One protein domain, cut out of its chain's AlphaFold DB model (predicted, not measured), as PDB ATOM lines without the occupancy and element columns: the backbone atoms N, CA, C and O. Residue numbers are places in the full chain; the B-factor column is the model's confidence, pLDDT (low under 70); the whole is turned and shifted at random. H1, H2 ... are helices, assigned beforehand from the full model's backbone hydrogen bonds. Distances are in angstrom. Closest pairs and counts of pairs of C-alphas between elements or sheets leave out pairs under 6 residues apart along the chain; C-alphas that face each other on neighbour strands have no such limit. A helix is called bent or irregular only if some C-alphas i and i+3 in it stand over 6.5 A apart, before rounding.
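This is residues 380 to 440, 475 to 510 and 519 to 565 of the 1083 residues of an uncharacterized protein of Plasmodium gonderi (UniProt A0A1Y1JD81). Look first for a rod-shaped, up-and-down bundle, each helix running against the one before it: H2a, H3 and H4 run lengthwise, and H1 packs on H2a and H3. Beyond a bend, H2b turns off across one end of H3, with residues 434 to 440 sticking out, while short H5 packs on H3. The printed part has 144 residues with five named helices, H1 to H5 in chain order, and no named strand: all helix. It is only just loose, close to compact, with a radius of gyration of the C-alphas of 17.7 A and spans of 68 by 28 by 23 A.

Begin with H1, residues 380 to 393, and H2, residues 399 to 437. By its hydrogen bonds H2 was assigned as one helix, but it is bent: C-alphas 419 and 422 are 7.8 A apart, between arms H2a, 399 to 419, and H2b, 422 to 437, at a steep tilt of 59 degrees. H1 and H2a form a helical hairpin and touch, closest at the C-alphas of Phe 393 and Ala 405, 5.1 A. H3, residues 475 to 510, touches H1 with residues 487 to 494 alone, closest at C-alphas Val 383 and Ser 491, 5.8 A. H2b touches H3 at a steep tilt of 60 degrees, closest at C-alphas Glu 425 and Thr 480, 6.7 A. H4, residues 519 to 543, touches H2a at a shallow tilt of 11 degrees, the same way, closest at C-alphas Ile 407 and Ser 538, 5.4 A. H5, residues 552 to 561, touches H3, closest at C-alphas Val 485 and Ile 558, 5.3 A; H5 and H2a are apart. Packing is mostly crossed, with 1 of 5 touching pairs at a shallow tilt. O i to N i+4 pairs are all within hydrogen-bond range in H2b, H4 and H5, against 8 of 10 in H1, 15 of 17 in H2a and 29 of 32 in H3.

Find C-alpha 380 at (158.373, 146.772, 203.002), where H1 begins its 19.9 A. H2a spans 30.7 A and H2b 22.3 A; H3 runs 53.1 A to C-alpha 510 at (145.241, 160.893, 173.520). H4 spans 36.2 A, and H5, of 14.2 A, ends at C-alpha 561 at (166.586, 160.216, 199.075).

The C-alphas of Lys 440 and Ser 519 are the two farthest apart, 69.2 A. Residues 441 to 474 and 511 to 518 are not printed; the gaps between C-alphas are 18.8 A and 11.2 A. Of the links printed whole, H1 to H2 is tight and H4 to H5 short. Mean pLDDT of the printed part is 72.9, with 39 residues under 70, among them 393 to 402 and 502 to 510.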
ATOM      1  N   GLN A 380     159.139 147.219 204.169       82.25
ATOM      2  CA  GLN A 380     158.373 146.772 203.002       82.25
ATOM      3  C   GLN A 380     157.007 146.196 203.393       82.25
ATOM      4  O   GLN A 380     156.002 146.496 202.749       82.25
ATOM      5  N   PHE A 381     156.937 145.428 204.484       79.50
ATOM      6  CA  PHE A 381     155.674 144.899 204.991       79.50
ATOM      7  C   PHE A 381     154.734 145.988 205.540       79.50
ATOM      8  O   PHE A 381     153.542 145.979 205.220       79.50
ATOM      9  N   ILE A 382     155.248 146.946 206.325       80.88
ATOM     10  CA  ILE A 382     154.458 148.094 206.804       80.88
ATOM     11  C   ILE A 382     153.905 148.862 205.597       80.88
ATOM     12  O   ILE A 382     152.692 149.038 205.471       80.88
ATOM     13  N   VAL A 383     154.773 149.246 204.661       82.19
ATOM     14  CA  VAL A 383     154.402 150.005 203.460       82.19
ATOM     15  C   VAL A 383     153.409 149.233 202.583       82.19
ATOM     16  O   VAL A 383     152.477 149.843 202.063       82.19
ATOM     17  N   HIS A 384     153.496 147.900 202.497       82.12
ATOM     18  CA  HIS A 384     152.497 147.076 201.809       82.12
ATOM     19  C   HIS A 384     151.108 147.122 202.477       82.12
ATOM     20  O   HIS A 384     150.089 147.212 201.787       82.12
ATOM     21  N   LYS A 385     151.013 147.108 203.814       76.12
ATOM     22  CA  LYS A 385     149.716 147.300 204.498       76.12
ATOM     23  C   LYS A 385     149.147 148.700 204.201       76.12
ATOM     24  O   LYS A 385     147.946 148.832 203.972       76.12
ATOM     25  N   PHE A 386     150.002 149.725 204.123       77.00
ATOM     26  CA  PHE A 386     149.601 151.101 203.803       77.00
ATOM     27  C   PHE A 386     149.244 151.332 202.325       77.00
ATOM     28  O   PHE A 386     148.309 152.085 202.054       77.00
ATOM     29  N   SER A 387     149.894 150.669 201.363       75.88
ATOM     30  CA  SER A 387     149.550 150.792 199.937       75.88
ATOM     31  C   SER A 387     148.153 150.236 199.635       75.88
ATOM     32  O   SER A 387     147.385 150.856 198.901       75.88
ATOM     33  N   ASN A 388     147.758 149.148 200.302       76.44
ATOM     34  CA  ASN A 388     146.386 148.630 200.266       76.44
ATOM     35  C   ASN A 388     145.346 149.613 200.843       76.44
ATOM     36  O   ASN A 388     144.172 149.548 200.476       76.44
ATOM     37  N   THR A 389     145.743 150.525 201.737       72.25
ATOM     38  CA  THR A 389     144.878 151.604 202.245       72.25
ATOM     39  C   THR A 389     144.848 152.795 201.285       72.25
ATOM     40  O   THR A 389     143.768 153.308 200.995       72.25
ATOM     41  N   PHE A 390     145.985 153.170 200.691       75.19
ATOM     42  CA  PHE A 390     146.043 154.188 199.636       75.19
ATOM     43  C   PHE A 390     145.156 153.833 198.435       75.19
ATOM     44  O   PHE A 390     144.356 154.655 197.994       75.19
ATOM     45  N   LEU A 391     145.213 152.581 197.968       72.12
ATOM     46  CA  LEU A 391     144.376 152.096 196.868       72.12
ATOM     47  C   LEU A 391     142.869 152.162 197.181       72.12
ATOM     48  O   LEU A 391     142.080 152.325 196.255       72.12
ATOM     49  N   LYS A 392     142.456 152.100 198.458       72.50
ATOM     50  CA  LYS A 392     141.055 152.323 198.872       72.50
ATOM     51  C   LYS A 392     140.662 153.800 198.830       72.50
ATOM     52  O   LYS A 392     139.539 154.110 198.450       72.50
ATOM     53  N   PHE A 393     141.565 154.719 199.180       69.88
ATOM     54  CA  PHE A 393     141.317 156.157 199.005       69.88
ATOM     55  C   PHE A 393     141.262 156.542 197.518       69.88
ATOM     56  O   PHE A 393     140.417 157.334 197.110       69.88
ATOM     57  N   ALA A 394     142.114 155.930 196.693       65.12
ATOM     58  CA  ALA A 394     142.219 156.184 195.257       65.12
ATOM     59  C   ALA A 394     141.187 155.424 194.386       65.12
ATOM     60  O   ALA A 394     141.206 155.540 193.164       65.12
ATOM     61  N   GLN A 395     140.280 154.647 194.990       62.84
ATOM     62  CA  GLN A 395     139.362 153.716 194.308       62.84
ATOM     63  C   GLN A 395     138.136 154.369 193.636       62.84
ATOM     64  O   GLN A 395     137.192 153.673 193.268       62.84
ATOM     65  N   SER A 396     138.118 155.696 193.488       55.38
ATOM     66  CA  SER A 396     136.977 156.452 192.957       55.38
ATOM     67  C   SER A 396     137.361 157.231 191.693       55.38
ATOM     68  O   SER A 396     138.254 158.071 191.704       55.38
ATOM     69  N   GLU A 397     136.667 156.948 190.586       45.50
ATOM     70  CA  GLU A 397     137.092 157.241 189.200       45.50
ATOM     71  C   GLU A 397     137.139 158.731 188.790       45.50
ATOM     72  O   GLU A 397     137.352 159.043 187.619       45.50
ATOM     73  N   SER A 398     136.935 159.677 189.714       54.47
ATOM     74  CA  SER A 398     136.955 161.112 189.400       54.47
ATOM     75  C   SER A 398     138.286 161.755 189.799       54.47
ATOM     76  O   SER A 398     138.779 161.547 190.907       54.47
ATOM     77  N   SER A 399     138.857 162.586 188.919       53.84
ATOM     78  CA  SER A 399     140.124 163.283 189.183       53.84
ATOM     79  C   SER A 399     140.146 164.142 190.465       53.84
ATOM     80  O   SER A 399     141.219 164.214 191.066       53.84
ATOM     81  N   PRO A 400     139.020 164.703 190.970       56.09
ATOM     82  CA  PRO A 400     138.909 165.220 192.337       56.09
ATOM     83  C   PRO A 400     139.396 164.310 193.472       56.09
ATOM     84  O   PRO A 400     139.864 164.816 194.490       56.09
ATOM     85  N   PHE A 401     139.287 162.986 193.338       62.50
ATOM     86  CA  PHE A 401     139.640 162.065 194.420       62.50
ATOM     87  C   PHE A 401     141.120 161.691 194.443       62.50
ATOM     88  O   PHE A 401     141.641 161.446 195.524       62.50
ATOM     89  N   ILE A 402     141.824 161.705 193.304       69.94
ATOM     90  CA  ILE A 402     143.245 161.314 193.251       69.94
ATOM     91  C   ILE A 402     144.109 162.255 194.101       69.94
ATOM     92  O   ILE A 402     144.898 161.789 194.920       69.94
ATOM     93  N   TYR A 403     143.945 163.575 193.964       74.62
ATOM     94  CA  TYR A 403     144.749 164.529 194.734       74.62
ATOM     95  C   TYR A 403     144.375 164.554 196.226       74.62
ATOM     96  O   TYR A 403     145.261 164.637 197.076       74.62
ATOM     97  N   ASN A 404     143.095 164.365 196.562       76.44
ATOM     98  CA  ASN A 404     142.664 164.192 197.951       76.44
ATOM     99  C   ASN A 404     143.199 162.879 198.556       76.44
ATOM    100  O   ASN A 404     143.620 162.870 199.705       76.44
ATOM    101  N   ALA A 405     143.252 161.784 197.792       77.88
ATOM    102  CA  ALA A 405     143.815 160.512 198.246       77.88
ATOM    103  C   ALA A 405     145.320 160.613 198.547       77.88
ATOM    104  O   ALA A 405     145.786 159.952 199.471       77.88
ATOM    105  N   ILE A 406     146.065 161.450 197.813       79.56
ATOM    106  CA  ILE A 406     147.478 161.753 198.098       79.56
ATOM    107  C   ILE A 406     147.607 162.477 199.446       79.56
ATOM    108  O   ILE A 406     148.340 162.005 200.312       79.56
ATOM    109  N   ILE A 407     146.856 163.567 199.653       80.94
ATOM    110  CA  ILE A 407     146.887 164.343 200.906       80.94
ATOM    111  C   ILE A 407     146.486 163.457 202.096       80.94
ATOM    112  O   ILE A 407     147.261 163.308 203.040       80.94
ATOM    113  N   ASN A 408     145.334 162.787 202.001       82.12
ATOM    114  CA  ASN A 408     144.807 161.908 203.047       82.12
ATOM    115  C   ASN A 408     145.754 160.735 203.360       82.12
ATOM    116  O   ASN A 408     145.799 160.273 204.497       82.12
ATOM    117  N   TYR A 409     146.506 160.232 202.373       84.44
ATOM    118  CA  TYR A 409     147.501 159.181 202.592       84.44
ATOM    119  C   TYR A 409     148.676 159.674 203.431       84.44
ATOM    120  O   TYR A 409     149.026 159.017 204.411       84.44
ATOM    121  N   TYR A 410     149.264 160.821 203.082       82.69
ATOM    122  CA  TYR A 410     150.380 161.374 203.845       82.69
ATOM    123  C   TYR A 410     149.948 161.840 205.241       82.69
ATOM    124  O   TYR A 410     150.688 161.611 206.196       82.69
ATOM    125  N   GLU A 411     148.742 162.399 205.390       83.00
ATOM    126  CA  GLU A 411     148.146 162.721 206.694       83.00
ATOM    127  C   GLU A 411     147.965 161.459 207.557       83.00
ATOM    128  O   GLU A 411     148.486 161.386 208.670       83.00
ATOM    129  N   TYR A 412     147.316 160.419 207.020       83.50
ATOM    130  CA  TYR A 412     147.080 159.156 207.729       83.50
ATOM    131  C   TYR A 412     148.378 158.403 208.066       83.50
ATOM    132  O   TYR A 412     148.506 157.843 209.156       83.50
ATOM    133  N   PHE A 413     149.358 158.399 207.157       83.94
ATOM    134  CA  PHE A 413     150.666 157.781 207.382       83.94
ATOM    135  C   PHE A 413     151.461 158.531 208.457       83.94
ATOM    136  O   PHE A 413     151.963 157.905 209.386       83.94
ATOM    137  N   THR A 414     151.522 159.862 208.380       81.62
ATOM    138  CA  THR A 414     152.229 160.701 209.362       81.62
ATOM    139  C   THR A 414     151.606 160.558 210.754       81.62
ATOM    140  O   THR A 414     152.316 160.258 211.713       81.62
ATOM    141  N   ALA A 415     150.273 160.620 210.861       82.69
ATOM    142  CA  ALA A 415     149.555 160.398 212.118       82.69
ATOM    143  C   ALA A 415     149.770 158.984 212.697       82.69
ATOM    144  O   ALA A 415     149.893 158.821 213.913       82.69
ATOM    145  N   PHE A 416     149.866 157.950 211.850       83.19
ATOM    146  CA  PHE A 416     150.227 156.599 212.293       83.19
ATOM    147  C   PHE A 416     151.664 156.525 212.822       83.19
ATOM    148  O   PHE A 416     151.890 155.945 213.885       83.19
ATOM    149  N   ILE A 417     152.636 157.106 212.111       82.56
ATOM    150  CA  ILE A 417     154.038 157.121 212.549       82.56
ATOM    151  C   ILE A 417     154.178 157.863 213.885       82.56
ATOM    152  O   ILE A 417     154.904 157.398 214.760       82.56
ATOM    153  N   GLU A 418     153.429 158.946 214.096       80.69
ATOM    154  CA  GLU A 418     153.385 159.667 215.372       80.69
ATOM    155  C   GLU A 418     152.760 158.837 216.503       80.69
ATOM    156  O   GLU A 418     153.368 158.708 217.566       80.69
ATOM    157  N   GLU A 419     151.603 158.200 216.276       81.75
ATOM    158  CA  GLU A 419     150.971 157.328 217.281       81.75
ATOM    159  C   GLU A 419     151.859 156.117 217.634       81.75
ATOM    160  O   GLU A 419     151.850 155.638 218.771       81.75
ATOM    161  N   ARG A 420     152.628 155.598 216.665       79.50
ATOM    162  CA  ARG A 420     153.387 154.339 216.793       79.50
ATOM    163  C   ARG A 420     154.893 154.500 216.925       79.50
ATOM    164  O   ARG A 420     155.579 153.484 217.041       79.50
ATOM    165  N   LYS A 421     155.399 155.731 217.023       79.44
ATOM    166  CA  LYS A 421     156.819 156.032 217.236       79.44
ATOM    167  C   LYS A 421     157.417 155.200 218.377       79.44
ATOM    168  O   LYS A 421     158.347 154.441 218.142       79.44
ATOM    169  N   GLY A 422     156.831 155.260 219.577       76.50
ATOM    170  CA  GLY A 422     157.312 154.510 220.748       76.50
ATOM    171  C   GLY A 422     157.362 152.984 220.538       76.50
ATOM    172  O   GLY A 422     158.420 152.387 220.734       76.50
ATOM    173  N   PRO A 423     156.266 152.326 220.104       77.00
ATOM    174  CA  PRO A 423     156.275 150.912 219.712       77.00
ATOM    175  C   PRO A 423     157.323 150.538 218.647       77.00
ATOM    176  O   PRO A 423     157.934 149.473 218.748       77.00
ATOM    177  N   ILE A 424     157.559 151.402 217.653       80.31
ATOM    178  CA  ILE A 424     158.572 151.198 216.603       80.31
ATOM    179  C   ILE A 424     159.992 151.328 217.179       80.31
ATOM    180  O   ILE A 424     160.828 150.454 216.955       80.31
ATOM    181  N   GLU A 425     160.262 152.356 217.986       80.62
ATOM    182  CA  GLU A 425     161.548 152.561 218.667       80.62
ATOM    183  C   GLU A 425     161.874 151.402 219.625       80.62
ATOM    184  O   GLU A 425     163.002 150.906 219.650       80.62
ATOM    185  N   LEU A 426     160.876 150.887 220.354       78.88
ATOM    186  CA  LEU A 426     161.020 149.695 221.196       78.88
ATOM    187  C   LEU A 426     161.346 148.436 220.380       78.88
ATOM    188  O   LEU A 426     162.205 147.657 220.798       78.88
ATOM    189  N   LEU A 427     160.713 148.242 219.216       80.06
ATOM    190  CA  LEU A 427     161.018 147.137 218.299       80.06
ATOM    191  C   LEU A 427     162.466 147.234 217.792       80.06
ATOM    192  O   LEU A 427     163.207 146.253 217.869       80.06
ATOM    193  N   ILE A 428     162.893 148.420 217.349       81.19
ATOM    194  CA  ILE A 428     164.261 148.704 216.880       81.19
ATOM    195  C   ILE A 428     165.295 148.382 217.970       81.19
ATOM    196  O   ILE A 428     166.243 147.632 217.729       81.19
ATOM    197  N   LEU A 429     165.088 148.869 219.198       80.06
ATOM    198  CA  LEU A 429     165.988 148.622 220.331       80.06
ATOM    199  C   LEU A 429     166.033 147.136 220.743       80.06
ATOM    200  O   LEU A 429     167.105 146.601 221.053       80.06
ATOM    201  N   GLN A 430     164.893 146.436 220.713       78.50
ATOM    202  CA  GLN A 430     164.830 144.993 220.979       78.50
ATOM    203  C   GLN A 430     165.502 144.161 219.874       78.50
ATOM    204  O   GLN A 430     166.129 143.142 220.171       78.50
ATOM    205  N   LEU A 431     165.437 144.594 218.614       82.25
ATOM    206  CA  LEU A 431     166.131 143.951 217.498       82.25
ATOM    207  C   LEU A 431     167.650 144.134 217.615       82.25
ATOM    208  O   LEU A 431     168.380 143.142 217.622       82.25
ATOM    209  N   ILE A 432     168.123 145.372 217.794       80.69
ATOM    210  CA  ILE A 432     169.553 145.690 217.957       80.69
ATOM    211  C   ILE A 432     170.155 144.885 219.120       80.69
ATOM    212  O   ILE A 432     171.209 144.265 218.965       80.69
ATOM    213  N   SER A 433     169.471 144.833 220.269       77.31
ATOM    214  CA  SER A 433     169.952 144.078 221.435       77.31
ATOM    215  C   SER A 433     169.973 142.560 221.211       77.31
ATOM    216  O   SER A 433     170.949 141.921 221.605       77.31
ATOM    217  N   ASN A 434     168.983 141.971 220.527       75.06
ATOM    218  CA  ASN A 434     169.014 140.547 220.162       75.06
ATOM    219  C   ASN A 434     170.190 140.214 219.225       75.06
ATOM    220  O   ASN A 434     170.899 139.233 219.460       75.06
ATOM    221  N   VAL A 435     170.445 141.041 218.202       76.69
ATOM    222  CA  VAL A 435     171.565 140.837 217.263       76.69
ATOM    223  C   VAL A 435     172.916 140.938 217.980       76.69
ATOM    224  O   VAL A 435     173.774 140.075 217.790       76.69
ATOM    225  N   GLN A 436     173.090 141.937 218.853       69.50
ATOM    226  CA  GLN A 436     174.323 142.143 219.624       69.50
ATOM    227  C   GLN A 436     174.567 141.042 220.674       69.50
ATOM    228  O   GLN A 436     175.696 140.573 220.822       69.50
ATOM    229  N   MET A 437     173.527 140.581 221.380       56.44
ATOM    230  CA  MET A 437     173.633 139.459 222.328       56.44
ATOM    231  C   MET A 437     173.987 138.150 221.613       56.44
ATOM    232  O   MET A 437     174.869 137.411 222.058       56.44
ATOM    233  N   GLY A 438     173.367 137.908 220.454       48.94
ATOM    234  CA  GLY A 438     173.626 136.764 219.582       48.94
ATOM    235  C   GLY A 438     174.989 136.770 218.880       48.94
ATOM    236  O   GLY A 438     175.185 135.948 217.987       48.94
ATOM    237  N   ALA A 439     175.901 137.685 219.226       41.03
ATOM    238  CA  ALA A 439     177.300 137.689 218.785       41.03
ATOM    239  C   ALA A 439     178.292 137.287 219.901       41.03
ATOM    240  O   ALA A 439     179.462 137.056 219.616       41.03
ATOM    241  N   LYS A 440     177.847 137.185 221.168       32.81
ATOM    242  CA  LYS A 440     178.711 136.819 222.312       32.81
ATOM    243  C   LYS A 440     178.733 135.323 222.651       32.81
ATOM    244  O   LYS A 440     179.616 134.894 223.380       32.81
ATOM    245  N   LYS A 475     174.774 155.540 218.369       68.69
ATOM    246  CA  LYS A 475     174.554 154.488 217.359       68.69
ATOM    247  C   LYS A 475     173.104 154.011 217.322       68.69
ATOM    248  O   LYS A 475     172.583 153.776 216.236       68.69
ATOM    249  N   ARG A 476     172.441 153.867 218.475       71.38
ATOM    250  CA  ARG A 476     171.014 153.501 218.538       71.38
ATOM    251  C   ARG A 476     170.141 154.577 217.904       71.38
ATOM    252  O   ARG A 476     169.287 154.231 217.098       71.38
ATOM    253  N   GLU A 477     170.392 155.850 218.203       75.75
ATOM    254  CA  GLU A 477     169.674 156.954 217.565       75.75
ATOM    255  C   GLU A 477     169.905 156.973 216.047       75.75
ATOM    256  O   GLU A 477     168.937 157.063 215.298       75.75
ATOM    257  N   ALA A 478     171.140 156.764 215.575       77.19
ATOM    258  CA  ALA A 478     171.438 156.673 214.144       77.19
ATOM    259  C   ALA A 478     170.699 155.517 213.435       77.19
ATOM    260  O   ALA A 478     170.167 155.720 212.343       77.19
ATOM    261  N   TYR A 479     170.606 154.326 214.046       79.38
ATOM    262  CA  TYR A 479     169.794 153.221 213.503       79.38
ATOM    263  C   TYR A 479     168.298 153.567 213.465       79.38
ATOM    264  O   TYR A 479     167.631 153.258 212.478       79.38
ATOM    265  N   THR A 480     167.777 154.217 214.509       79.31
ATOM    266  CA  THR A 480     166.380 154.666 214.578       79.31
ATOM    267  C   THR A 480     166.070 155.717 213.510       79.31
ATOM    268  O   THR A 480     165.077 155.587 212.795       79.31
ATOM    269  N   GLU A 481     166.927 156.728 213.342       81.00
ATOM    270  CA  GLU A 481     166.781 157.721 212.274       81.00
ATOM    271  C   GLU A 481     166.827 157.064 210.893       81.00
ATOM    272  O   GLU A 481     165.960 157.340 210.069       81.00
ATOM    273  N   ASN A 482     167.782 156.162 210.644       82.75
ATOM    274  CA  ASN A 482     167.917 155.494 209.349       82.75
ATOM    275  C   ASN A 482     166.696 154.620 209.006       82.75
ATOM    276  O   ASN A 482     166.233 154.634 207.868       82.75
ATOM    277  N   PHE A 483     166.129 153.917 209.996       84.69
ATOM    278  CA  PHE A 483     164.877 153.173 209.831       84.69
ATOM    279  C   PHE A 483     163.724 154.094 209.415       84.69
ATOM    280  O   PHE A 483     162.998 153.784 208.473       84.69
ATOM    281  N   PHE A 484     163.563 155.243 210.081       82.94
ATOM    282  CA  PHE A 484     162.505 156.191 209.734       82.94
ATOM    283  C   PHE A 484     162.731 156.872 208.375       82.94
ATOM    284  O   PHE A 484     161.755 157.080 207.658       82.94
ATOM    285  N   VAL A 485     163.978 157.174 207.982       81.69
ATOM    286  CA  VAL A 485     164.288 157.723 206.646       81.69
ATOM    287  C   VAL A 485     163.833 156.760 205.547       81.69
ATOM    288  O   VAL A 485     163.045 157.155 204.687       81.69
ATOM    289  N   GLU A 486     164.251 155.492 205.608       82.19
ATOM    290  CA  GLU A 486     163.864 154.475 204.618       82.19
ATOM    291  C   GLU A 486     162.353 154.156 204.666       82.19
ATOM    292  O   GLU A 486     161.731 153.932 203.628       82.19
ATOM    293  N   LEU A 487     161.719 154.211 205.846       84.50
ATOM    294  CA  LEU A 487     160.273 154.004 205.994       84.50
ATOM    295  C   LEU A 487     159.437 155.111 205.329       84.50
ATOM    296  O   LEU A 487     158.442 154.808 204.668       84.50
ATOM    297  N   TYR A 488     159.840 156.379 205.461       81.75
ATOM    298  CA  TYR A 488     159.218 157.467 204.701       81.75
ATOM    299  C   TYR A 488     159.523 157.341 203.202       81.75
ATOM    300  O   TYR A 488     158.621 157.476 202.379       81.75
ATOM    301  N   ARG A 489     160.768 157.026 202.823       81.88
ATOM    302  CA  ARG A 489     161.194 156.867 201.421       81.88
ATOM    303  C   ARG A 489     160.352 155.843 200.651       81.88
ATOM    304  O   ARG A 489     159.901 156.130 199.543       81.88
ATOM    305  N   GLU A 490     160.112 154.673 201.239       81.19
ATOM    306  CA  GLU A 490     159.289 153.619 200.634       81.19
ATOM    307  C   GLU A 490     157.792 154.002 200.596       81.19
ATOM    308  O   GLU A 490     157.109 153.696 199.615       81.19
ATOM    309  N   SER A 491     157.264 154.751 201.578       81.94
ATOM    310  CA  SER A 491     155.870 155.243 201.519       81.94
ATOM    311  C   SER A 491     155.659 156.295 200.418       81.94
ATOM    312  O   SER A 491     154.656 156.258 199.702       81.94
ATOM    313  N   ILE A 492     156.653 157.157 200.178       78.06
ATOM    314  CA  ILE A 492     156.680 158.098 199.043       78.06
ATOM    315  C   ILE A 492     156.705 157.349 197.700       78.06
ATOM    316  O   ILE A 492     156.028 157.741 196.740       78.06
ATOM    317  N   HIS A 493     157.449 156.240 197.628       80.00
ATOM    318  CA  HIS A 493     157.563 155.428 196.416       80.00
ATOM    319  C   HIS A 493     156.219 154.804 195.991       80.00
ATOM    320  O   HIS A 493     155.940 154.718 194.792       80.00
ATOM    321  N   VAL A 494     155.341 154.443 196.939       78.38
ATOM    322  CA  VAL A 494     153.973 153.959 196.649       78.38
ATOM    323  C   VAL A 494     153.177 154.990 195.845       78.38
ATOM    324  O   VAL A 494     152.629 154.663 194.787       78.38
ATOM    325  N   VAL A 495     153.148 156.243 196.308       77.06
ATOM    326  CA  VAL A 495     152.419 157.331 195.636       77.06
ATOM    327  C   VAL A 495     153.007 157.597 194.250       77.06
ATOM    328  O   VAL A 495     152.269 157.704 193.271       77.06
ATOM    329  N   CYS A 496     154.337 157.636 194.135       73.31
ATOM    330  CA  CYS A 496     155.015 157.912 192.866       73.31
ATOM    331  C   CYS A 496     154.874 156.782 191.832       73.31
ATOM    332  O   CYS A 496     154.859 157.067 190.630       73.31
ATOM    333  N   THR A 497     154.718 155.532 192.285       76.38
ATOM    334  CA  THR A 497     154.423 154.366 191.435       76.38
ATOM    335  C   THR A 497     153.009 154.458 190.866       76.38
ATOM    336  O   THR A 497     152.841 154.433 189.648       76.38
ATOM    337  N   TYR A 498     151.998 154.665 191.718       76.69
ATOM    338  CA  TYR A 498     150.603 154.836 191.288       76.69
ATOM    339  C   TYR A 498     150.431 156.033 190.338       76.69
ATOM    340  O   TYR A 498     149.760 155.933 189.311       76.69
ATOM    341  N   LEU A 499     151.101 157.155 190.627       73.38
ATOM    342  CA  LEU A 499     151.141 158.312 189.732       73.38
ATOM    343  C   LEU A 499     151.736 157.975 188.353       73.38
ATOM    344  O   LEU A 499     151.266 158.520 187.354       73.38
ATOM    345  N   GLN A 500     152.701 157.048 188.269       71.38
ATOM    346  CA  GLN A 500     153.233 156.567 186.987       71.38
ATOM    347  C   GLN A 500     152.268 155.635 186.239       71.38
ATOM    348  O   GLN A 500     152.328 155.516 185.018       71.38
ATOM    349  N   GLU A 501     151.400 154.914 186.945       71.19
ATOM    350  CA  GLU A 501     150.355 154.118 186.298       71.19
ATOM    351  C   GLU A 501     149.267 155.037 185.731       71.19
ATOM    352  O   GLU A 501     148.845 154.856 184.587       71.19
ATOM    353  N   GLN A 502     148.904 156.095 186.464       69.31
ATOM    354  CA  GLN A 502     147.957 157.112 186.000       69.31
ATOM    355  C   GLN A 502     148.495 157.953 184.827       69.31
ATOM    356  O   GLN A 502     147.763 158.158 183.857       69.31
ATOM    357  N   SER A 503     149.769 158.374 184.823       64.69
ATOM    358  CA  SER A 503     150.374 159.073 183.666       64.69
ATOM    359  C   SER A 503     150.335 158.215 182.390       64.69
ATOM    360  O   SER A 503     149.995 158.702 181.304       64.69
ATOM    361  N   LYS A 504     150.584 156.905 182.524       67.69
ATOM    362  CA  LYS A 504     150.487 155.899 181.450       67.69
ATOM    363  C   LYS A 504     149.050 155.588 181.018       67.69
ATOM    364  O   LYS A 504     148.877 154.986 179.957       67.69
ATOM    365  N   VAL A 505     148.029 155.952 181.796       63.91
ATOM    366  CA  VAL A 505     146.609 155.879 181.396       63.91
ATOM    367  C   VAL A 505     146.187 157.170 180.689       63.91
ATOM    368  O   VAL A 505     145.637 157.100 179.590       63.91
ATOM    369  N   LEU A 506     146.528 158.335 181.249       59.81
ATOM    370  CA  LEU A 506     146.272 159.656 180.660       59.81
ATOM    371  C   LEU A 506     146.847 159.764 179.235       59.81
ATOM    372  O   LEU A 506     146.101 160.015 178.289       59.81
ATOM    373  N   SER A 507     148.130 159.447 179.049       57.12
ATOM    374  CA  SER A 507     148.798 159.457 177.731       57.12
ATOM    375  C   SER A 507     148.253 158.426 176.721       57.12
ATOM    376  O   SER A 507     148.363 158.611 175.506       57.12
ATOM    377  N   LYS A 508     147.603 157.346 177.183       52.19
ATOM    378  CA  LYS A 508     146.912 156.375 176.308       52.19
ATOM    379  C   LYS A 508     145.524 156.835 175.857       52.19
ATOM    380  O   LYS A 508     144.979 156.243 174.926       52.19
ATOM    381  N   SER A 509     144.945 157.861 176.487       48.34
ATOM    382  CA  SER A 509     143.664 158.429 176.044       48.34
ATOM    383  C   SER A 509     143.827 159.249 174.756       48.34
ATOM    384  O   SER A 509     143.056 159.078 173.811       48.34
ATOM    385  N   GLU A 510     144.903 160.038 174.666       45.22
ATOM    386  CA  GLU A 510     145.241 160.893 173.520       45.22
ATOM    387  C   GLU A 510     145.448 160.082 172.232       45.22
ATOM    388  O   GLU A 510     144.912 160.415 171.177       45.22
ATOM    389  N   SER A 519     141.245 171.210 174.390       46.69
ATOM    390  CA  SER A 519     140.650 170.871 175.686       46.69
ATOM    391  C   SER A 519     141.326 169.682 176.383       46.69
ATOM    392  O   SER A 519     141.423 169.691 177.610       46.69
ATOM    393  N   GLY A 520     141.834 168.692 175.638       51.12
ATOM    394  CA  GLY A 520     142.546 167.538 176.199       51.12
ATOM    395  C   GLY A 520     143.861 167.945 176.866       51.12
ATOM    396  O   GLY A 520     144.100 167.614 178.028       51.12
ATOM    397  N   SER A 521     144.658 168.762 176.168       58.81
ATOM    398  CA  SER A 521     145.894 169.342 176.710       58.81
ATOM    399  C   SER A 521     145.616 170.183 177.960       58.81
ATOM    400  O   SER A 521     146.237 169.960 178.997       58.81
ATOM    401  N   VAL A 522     144.630 171.087 177.915       59.78
ATOM    402  CA  VAL A 522     144.272 171.941 179.065       59.78
ATOM    403  C   VAL A 522     143.811 171.115 180.273       59.78
ATOM    404  O   VAL A 522     144.230 171.395 181.397       59.78
ATOM    405  N   MET A 523     143.012 170.060 180.073       60.44
ATOM    406  CA  MET A 523     142.628 169.149 181.161       60.44
ATOM    407  C   MET A 523     143.839 168.437 181.775       60.44
ATOM    408  O   MET A 523     143.937 168.353 182.999       60.44
ATOM    409  N   ARG A 524     144.789 167.977 180.951       67.06
ATOM    410  CA  ARG A 524     146.023 167.326 181.410       67.06
ATOM    411  C   ARG A 524     146.929 168.287 182.191       67.06
ATOM    412  O   ARG A 524     147.309 167.953 183.315       67.06
ATOM    413  N   LYS A 525     147.170 169.508 181.681       69.12
ATOM    414  CA  LYS A 525     147.895 170.577 182.403       69.12
ATOM    415  C   LYS A 525     147.258 170.850 183.780       69.12
ATOM    416  O   LYS A 525     147.958 170.879 184.791       69.12
ATOM    417  N   ASN A 526     145.926 170.963 183.836       70.44
ATOM    418  CA  ASN A 526     145.179 171.224 185.074       70.44
ATOM    419  C   ASN A 526     145.242 170.069 186.092       70.44
ATOM    420  O   ASN A 526     145.331 170.322 187.293       70.44
ATOM    421  N   VAL A 527     145.197 168.808 185.645       73.25
ATOM    422  CA  VAL A 527     145.357 167.640 186.534       73.25
ATOM    423  C   VAL A 527     146.772 167.588 187.113       73.25
ATOM    424  O   VAL A 527     146.930 167.352 188.308       73.25
ATOM    425  N   ILE A 528     147.791 167.867 186.296       76.19
ATOM    426  CA  ILE A 528     149.194 167.856 186.723       76.19
ATOM    427  C   ILE A 528     149.493 168.975 187.727       76.19
ATOM    428  O   ILE A 528     150.143 168.697 188.733       76.19
ATOM    429  N   SER A 529     148.958 170.190 187.535       75.50
ATOM    430  CA  SER A 529     149.066 171.245 188.556       75.50
ATOM    431  C   SER A 529     148.496 170.771 189.891       75.50
ATOM    432  O   SER A 529     149.214 170.762 190.881       75.50
ATOM    433  N   LYS A 530     147.265 170.238 189.908       76.62
ATOM    434  CA  LYS A 530     146.619 169.766 191.148       76.62
ATOM    435  C   LYS A 530     147.360 168.625 191.849       76.62
ATOM    436  O   LYS A 530     147.280 168.511 193.069       76.62
ATOM    437  N   ILE A 531     148.082 167.783 191.106       77.12
ATOM    438  CA  ILE A 531     148.970 166.766 191.687       77.12
ATOM    439  C   ILE A 531     150.169 167.438 192.376       77.12
ATOM    440  O   ILE A 531     150.492 167.077 193.504       77.12
ATOM    441  N   MET A 532     150.786 168.444 191.751       78.69
ATOM    442  CA  MET A 532     151.880 169.216 192.355       78.69
ATOM    443  C   MET A 532     151.418 170.054 193.557       78.69
ATOM    444  O   MET A 532     152.126 170.119 194.564       78.69
ATOM    445  N   ASP A 533     150.214 170.622 193.507       77.94
ATOM    446  CA  ASP A 533     149.592 171.353 194.616       77.94
ATOM    447  C   ASP A 533     149.356 170.410 195.815       77.94
ATOM    448  O   ASP A 533     149.717 170.722 196.951       77.94
ATOM    449  N   ALA A 534     148.845 169.198 195.568       79.00
ATOM    450  CA  ALA A 534     148.652 168.176 196.600       79.00
ATOM    451  C   ALA A 534     149.964 167.621 197.175       79.00
ATOM    452  O   ALA A 534     150.054 167.401 198.386       79.00
ATOM    453  N   LEU A 535     151.000 167.437 196.349       79.94
ATOM    454  CA  LEU A 535     152.347 167.112 196.832       79.94
ATOM    455  C   LEU A 535     152.912 168.253 197.694       79.94
ATOM    456  O   LEU A 535     153.530 167.980 198.720       79.94
ATOM    457  N   SER A 536     152.632 169.514 197.350       79.12
ATOM    458  CA  SER A 536     153.034 170.681 198.151       79.12
ATOM    459  C   SER A 536     152.370 170.682 199.534       79.12
ATOM    460  O   SER A 536     153.047 170.854 200.547       79.12
ATOM    461  N   VAL A 537     151.062 170.406 199.597       81.56
ATOM    462  CA  VAL A 537     150.332 170.220 200.866       81.56
ATOM    463  C   VAL A 537     150.892 169.035 201.660       81.56
ATOM    464  O   VAL A 537     151.138 169.165 202.855       81.56
ATOM    465  N   SER A 538     151.170 167.908 201.003       80.81
ATOM    466  CA  SER A 538     151.704 166.700 201.651       80.81
ATOM    467  C   SER A 538     153.107 166.903 202.236       80.81
ATOM    468  O   SER A 538     153.402 166.418 203.326       80.81
ATOM    469  N   ILE A 539     153.962 167.669 201.554       80.19
ATOM    470  CA  ILE A 539     155.290 168.057 202.048       80.19
ATOM    471  C   ILE A 539     155.181 169.014 203.245       80.19
ATOM    472  O   ILE A 539     155.940 168.859 204.200       80.19
ATOM    473  N   ASN A 540     154.209 169.936 203.247       81.00
ATOM    474  CA  ASN A 540     153.928 170.790 204.407       81.00
ATOM    475  C   ASN A 540     153.391 169.990 205.611       81.00
ATOM    476  O   ASN A 540     153.769 170.271 206.746       81.00
ATOM    477  N   ILE A 541     152.547 168.974 205.384       79.50
ATOM    478  CA  ILE A 541     152.102 168.036 206.434       79.50
ATOM    479  C   ILE A 541     153.314 167.306 207.026       79.50
ATOM    480  O   ILE A 541     153.502 167.313 208.241       79.50
ATOM    481  N   LEU A 542     154.188 166.761 206.173       78.56
ATOM    482  CA  LEU A 542     155.399 166.058 206.600       78.56
ATOM    483  C   LEU A 542     156.357 166.961 207.399       78.56
ATOM    484  O   LEU A 542     156.862 166.550 208.441       78.56
ATOM    485  N   SER A 543     156.596 168.201 206.955       76.31
ATOM    486  CA  SER A 543     157.481 169.133 207.671       76.31
ATOM    487  C   SER A 543     156.918 169.612 209.008       76.31
ATOM    488  O   SER A 543     157.690 169.975 209.895       76.31
ATOM    489  N   ASN A 544     155.590 169.605 209.149       78.94
ATOM    490  CA  ASN A 544     154.879 170.024 210.356       78.94
ATOM    491  C   ASN A 544     154.559 168.854 211.306       78.94
ATOM    492  O   ASN A 544     153.931 169.073 212.340       78.94
ATOM    493  N   SER A 545     155.018 167.634 211.003       77.81
ATOM    494  CA  SER A 545     154.965 166.498 211.926       77.81
ATOM    495  C   SER A 545     155.779 166.787 213.199       77.81
ATOM    496  O   SER A 545     156.985 167.039 213.090       77.81
ATOM    497  N   PRO A 546     155.212 166.667 214.416       76.81
ATOM    498  CA  PRO A 546     155.963 166.737 215.675       76.81
ATOM    499  C   PRO A 546     157.148 165.765 215.802       76.81
ATOM    500  O   PRO A 546     157.997 165.959 216.670       76.81
ATOM    501  N   MET A 547     157.251 164.734 214.952       73.94
ATOM    502  CA  MET A 547     158.440 163.877 214.882       73.94
ATOM    503  C   MET A 547     159.610 164.525 214.117       73.94
ATOM    504  O   MET A 547     160.771 164.230 214.410       73.94
ATOM    505  N   LEU A 548     159.316 165.381 213.133       72.94
ATOM    506  CA  LEU A 548     160.292 165.993 212.223       72.94
ATOM    507  C   LEU A 548     160.545 167.480 212.531       72.94
ATOM    508  O   LEU A 548     161.624 167.989 212.212       72.94
ATOM    509  N   ILE A 549     159.626 168.152 213.236       64.06
ATOM    510  CA  ILE A 549     159.852 169.465 213.855       64.06
ATOM    511  C   ILE A 549     161.085 169.379 214.772       64.06
ATOM    512  O   ILE A 549     161.103 168.682 215.782       64.06
ATOM    513  N   GLY A 550     162.150 170.085 214.386       62.25
ATOM    514  CA  GLY A 550     163.456 170.073 215.055       62.25
ATOM    515  C   GLY A 550     164.509 169.201 214.359       62.25
ATOM    516  O   GLY A 550     165.645 169.644 214.194       62.25
ATOM    517  N   LYS A 551     164.150 168.018 213.839       74.25
ATOM    518  CA  LYS A 551     165.086 167.109 213.142       74.25
ATOM    519  C   LYS A 551     165.265 167.454 211.654       74.25
ATOM    520  O   LYS A 551     165.105 166.610 210.773       74.25
ATOM    521  N   LYS A 552     165.680 168.700 211.372       70.06
ATOM    522  CA  LYS A 552     165.893 169.230 210.005       70.06
ATOM    523  C   LYS A 552     166.772 168.329 209.124       70.06
ATOM    524  O   LYS A 552     166.475 168.168 207.945       70.06
ATOM    525  N   ASN A 553     167.808 167.703 209.689       72.00
ATOM    526  CA  ASN A 553     168.704 166.804 208.949       72.00
ATOM    527  C   ASN A 553     168.005 165.509 208.494       72.00
ATOM    528  O   ASN A 553     168.266 165.035 207.392       72.00
ATOM    529  N   VAL A 554     167.098 164.957 209.309       73.75
ATOM    530  CA  VAL A 554     166.313 163.754 208.972       73.75
ATOM    531  C   VAL A 554     165.283 164.085 207.896       73.75
ATOM    532  O   VAL A 554     165.205 163.381 206.892       73.75
ATOM    533  N   LEU A 555     164.569 165.207 208.047       75.75
ATOM    534  CA  LEU A 555     163.663 165.718 207.015       75.75
ATOM    535  C   LEU A 555     164.408 165.952 205.688       75.75
ATOM    536  O   LEU A 555     163.934 165.529 204.640       75.75
ATOM    537  N   HIS A 556     165.601 166.556 205.714       72.75
ATOM    538  CA  HIS A 556     166.375 166.794 204.493       72.75
ATOM    539  C   HIS A 556     166.877 165.497 203.833       72.75
ATOM    540  O   HIS A 556     166.847 165.414 202.607       72.75
ATOM    541  N   LYS A 557     167.259 164.464 204.603       74.25
ATOM    542  CA  LYS A 557     167.544 163.123 204.055       74.25
ATOM    543  C   LYS A 557     166.323 162.531 203.351       74.25
ATOM    544  O   LYS A 557     166.417 162.211 202.171       74.25
ATOM    545  N   ILE A 558     165.167 162.485 204.026       73.69
ATOM    546  CA  ILE A 558     163.899 161.990 203.452       73.69
ATOM    547  C   ILE A 558     163.585 162.703 202.126       73.69
ATOM    548  O   ILE A 558     163.294 162.050 201.126       73.69
ATOM    549  N   LEU A 559     163.703 164.034 202.100       71.62
ATOM    550  CA  LEU A 559     163.432 164.872 200.926       71.62
ATOM    551  C   LEU A 559     164.457 164.737 199.781       71.62
ATOM    552  O   LEU A 559     164.123 165.056 198.642       71.62
ATOM    553  N   ASN A 560     165.685 164.290 200.061       67.06
ATOM    554  CA  ASN A 560     166.735 164.084 199.054       67.06
ATOM    555  C   ASN A 560     166.770 162.643 198.510       67.06
ATOM    556  O   ASN A 560     167.106 162.433 197.344       67.06
ATOM    557  N   GLU A 561     166.478 161.657 199.362       60.69
ATOM    558  CA  GLU A 561     166.586 160.216 199.075       60.69
ATOM    559  C   GLU A 561     165.256 159.609 198.597       60.69
ATOM    560  O   GLU A 561     165.248 158.595 197.888       60.69
ATOM    561  N   GLY A 562     164.132 160.240 198.953       58.84
ATOM    562  CA  GLY A 562     162.820 159.991 198.372       58.84
ATOM    563  C   GLY A 562     162.674 160.697 197.026       58.84
ATOM    564  O   GLY A 562     162.780 161.920 196.932       58.84
ATOM    565  N   ILE A 563     162.363 159.941 195.972       63.00
ATOM    566  CA  ILE A 563     161.946 160.513 194.685       63.00
ATOM    567  C   ILE A 563     160.500 161.003 194.849       63.00
ATOM    568  O   ILE A 563     159.559 160.311 194.484       63.00
ATOM    569  N   PHE A 564     160.333 162.187 195.447       63.47
ATOM    570  CA  PHE A 564     159.038 162.786 195.813       63.47
ATOM    571  C   PHE A 564     158.106 163.104 194.644       63.47
ATOM    572  O   PHE A 564     156.916 163.342 194.845       63.47
ATOM    573  N   ILE A 565     158.655 163.174 193.433       70.50
ATOM    574  CA  ILE A 565     157.947 163.631 192.247       70.50
ATOM    575  C   ILE A 565     158.227 162.636 191.133       70.50
ATOM    576  O   ILE A 565     159.383 162.382 190.784       70.50
TER     577      ILE A 565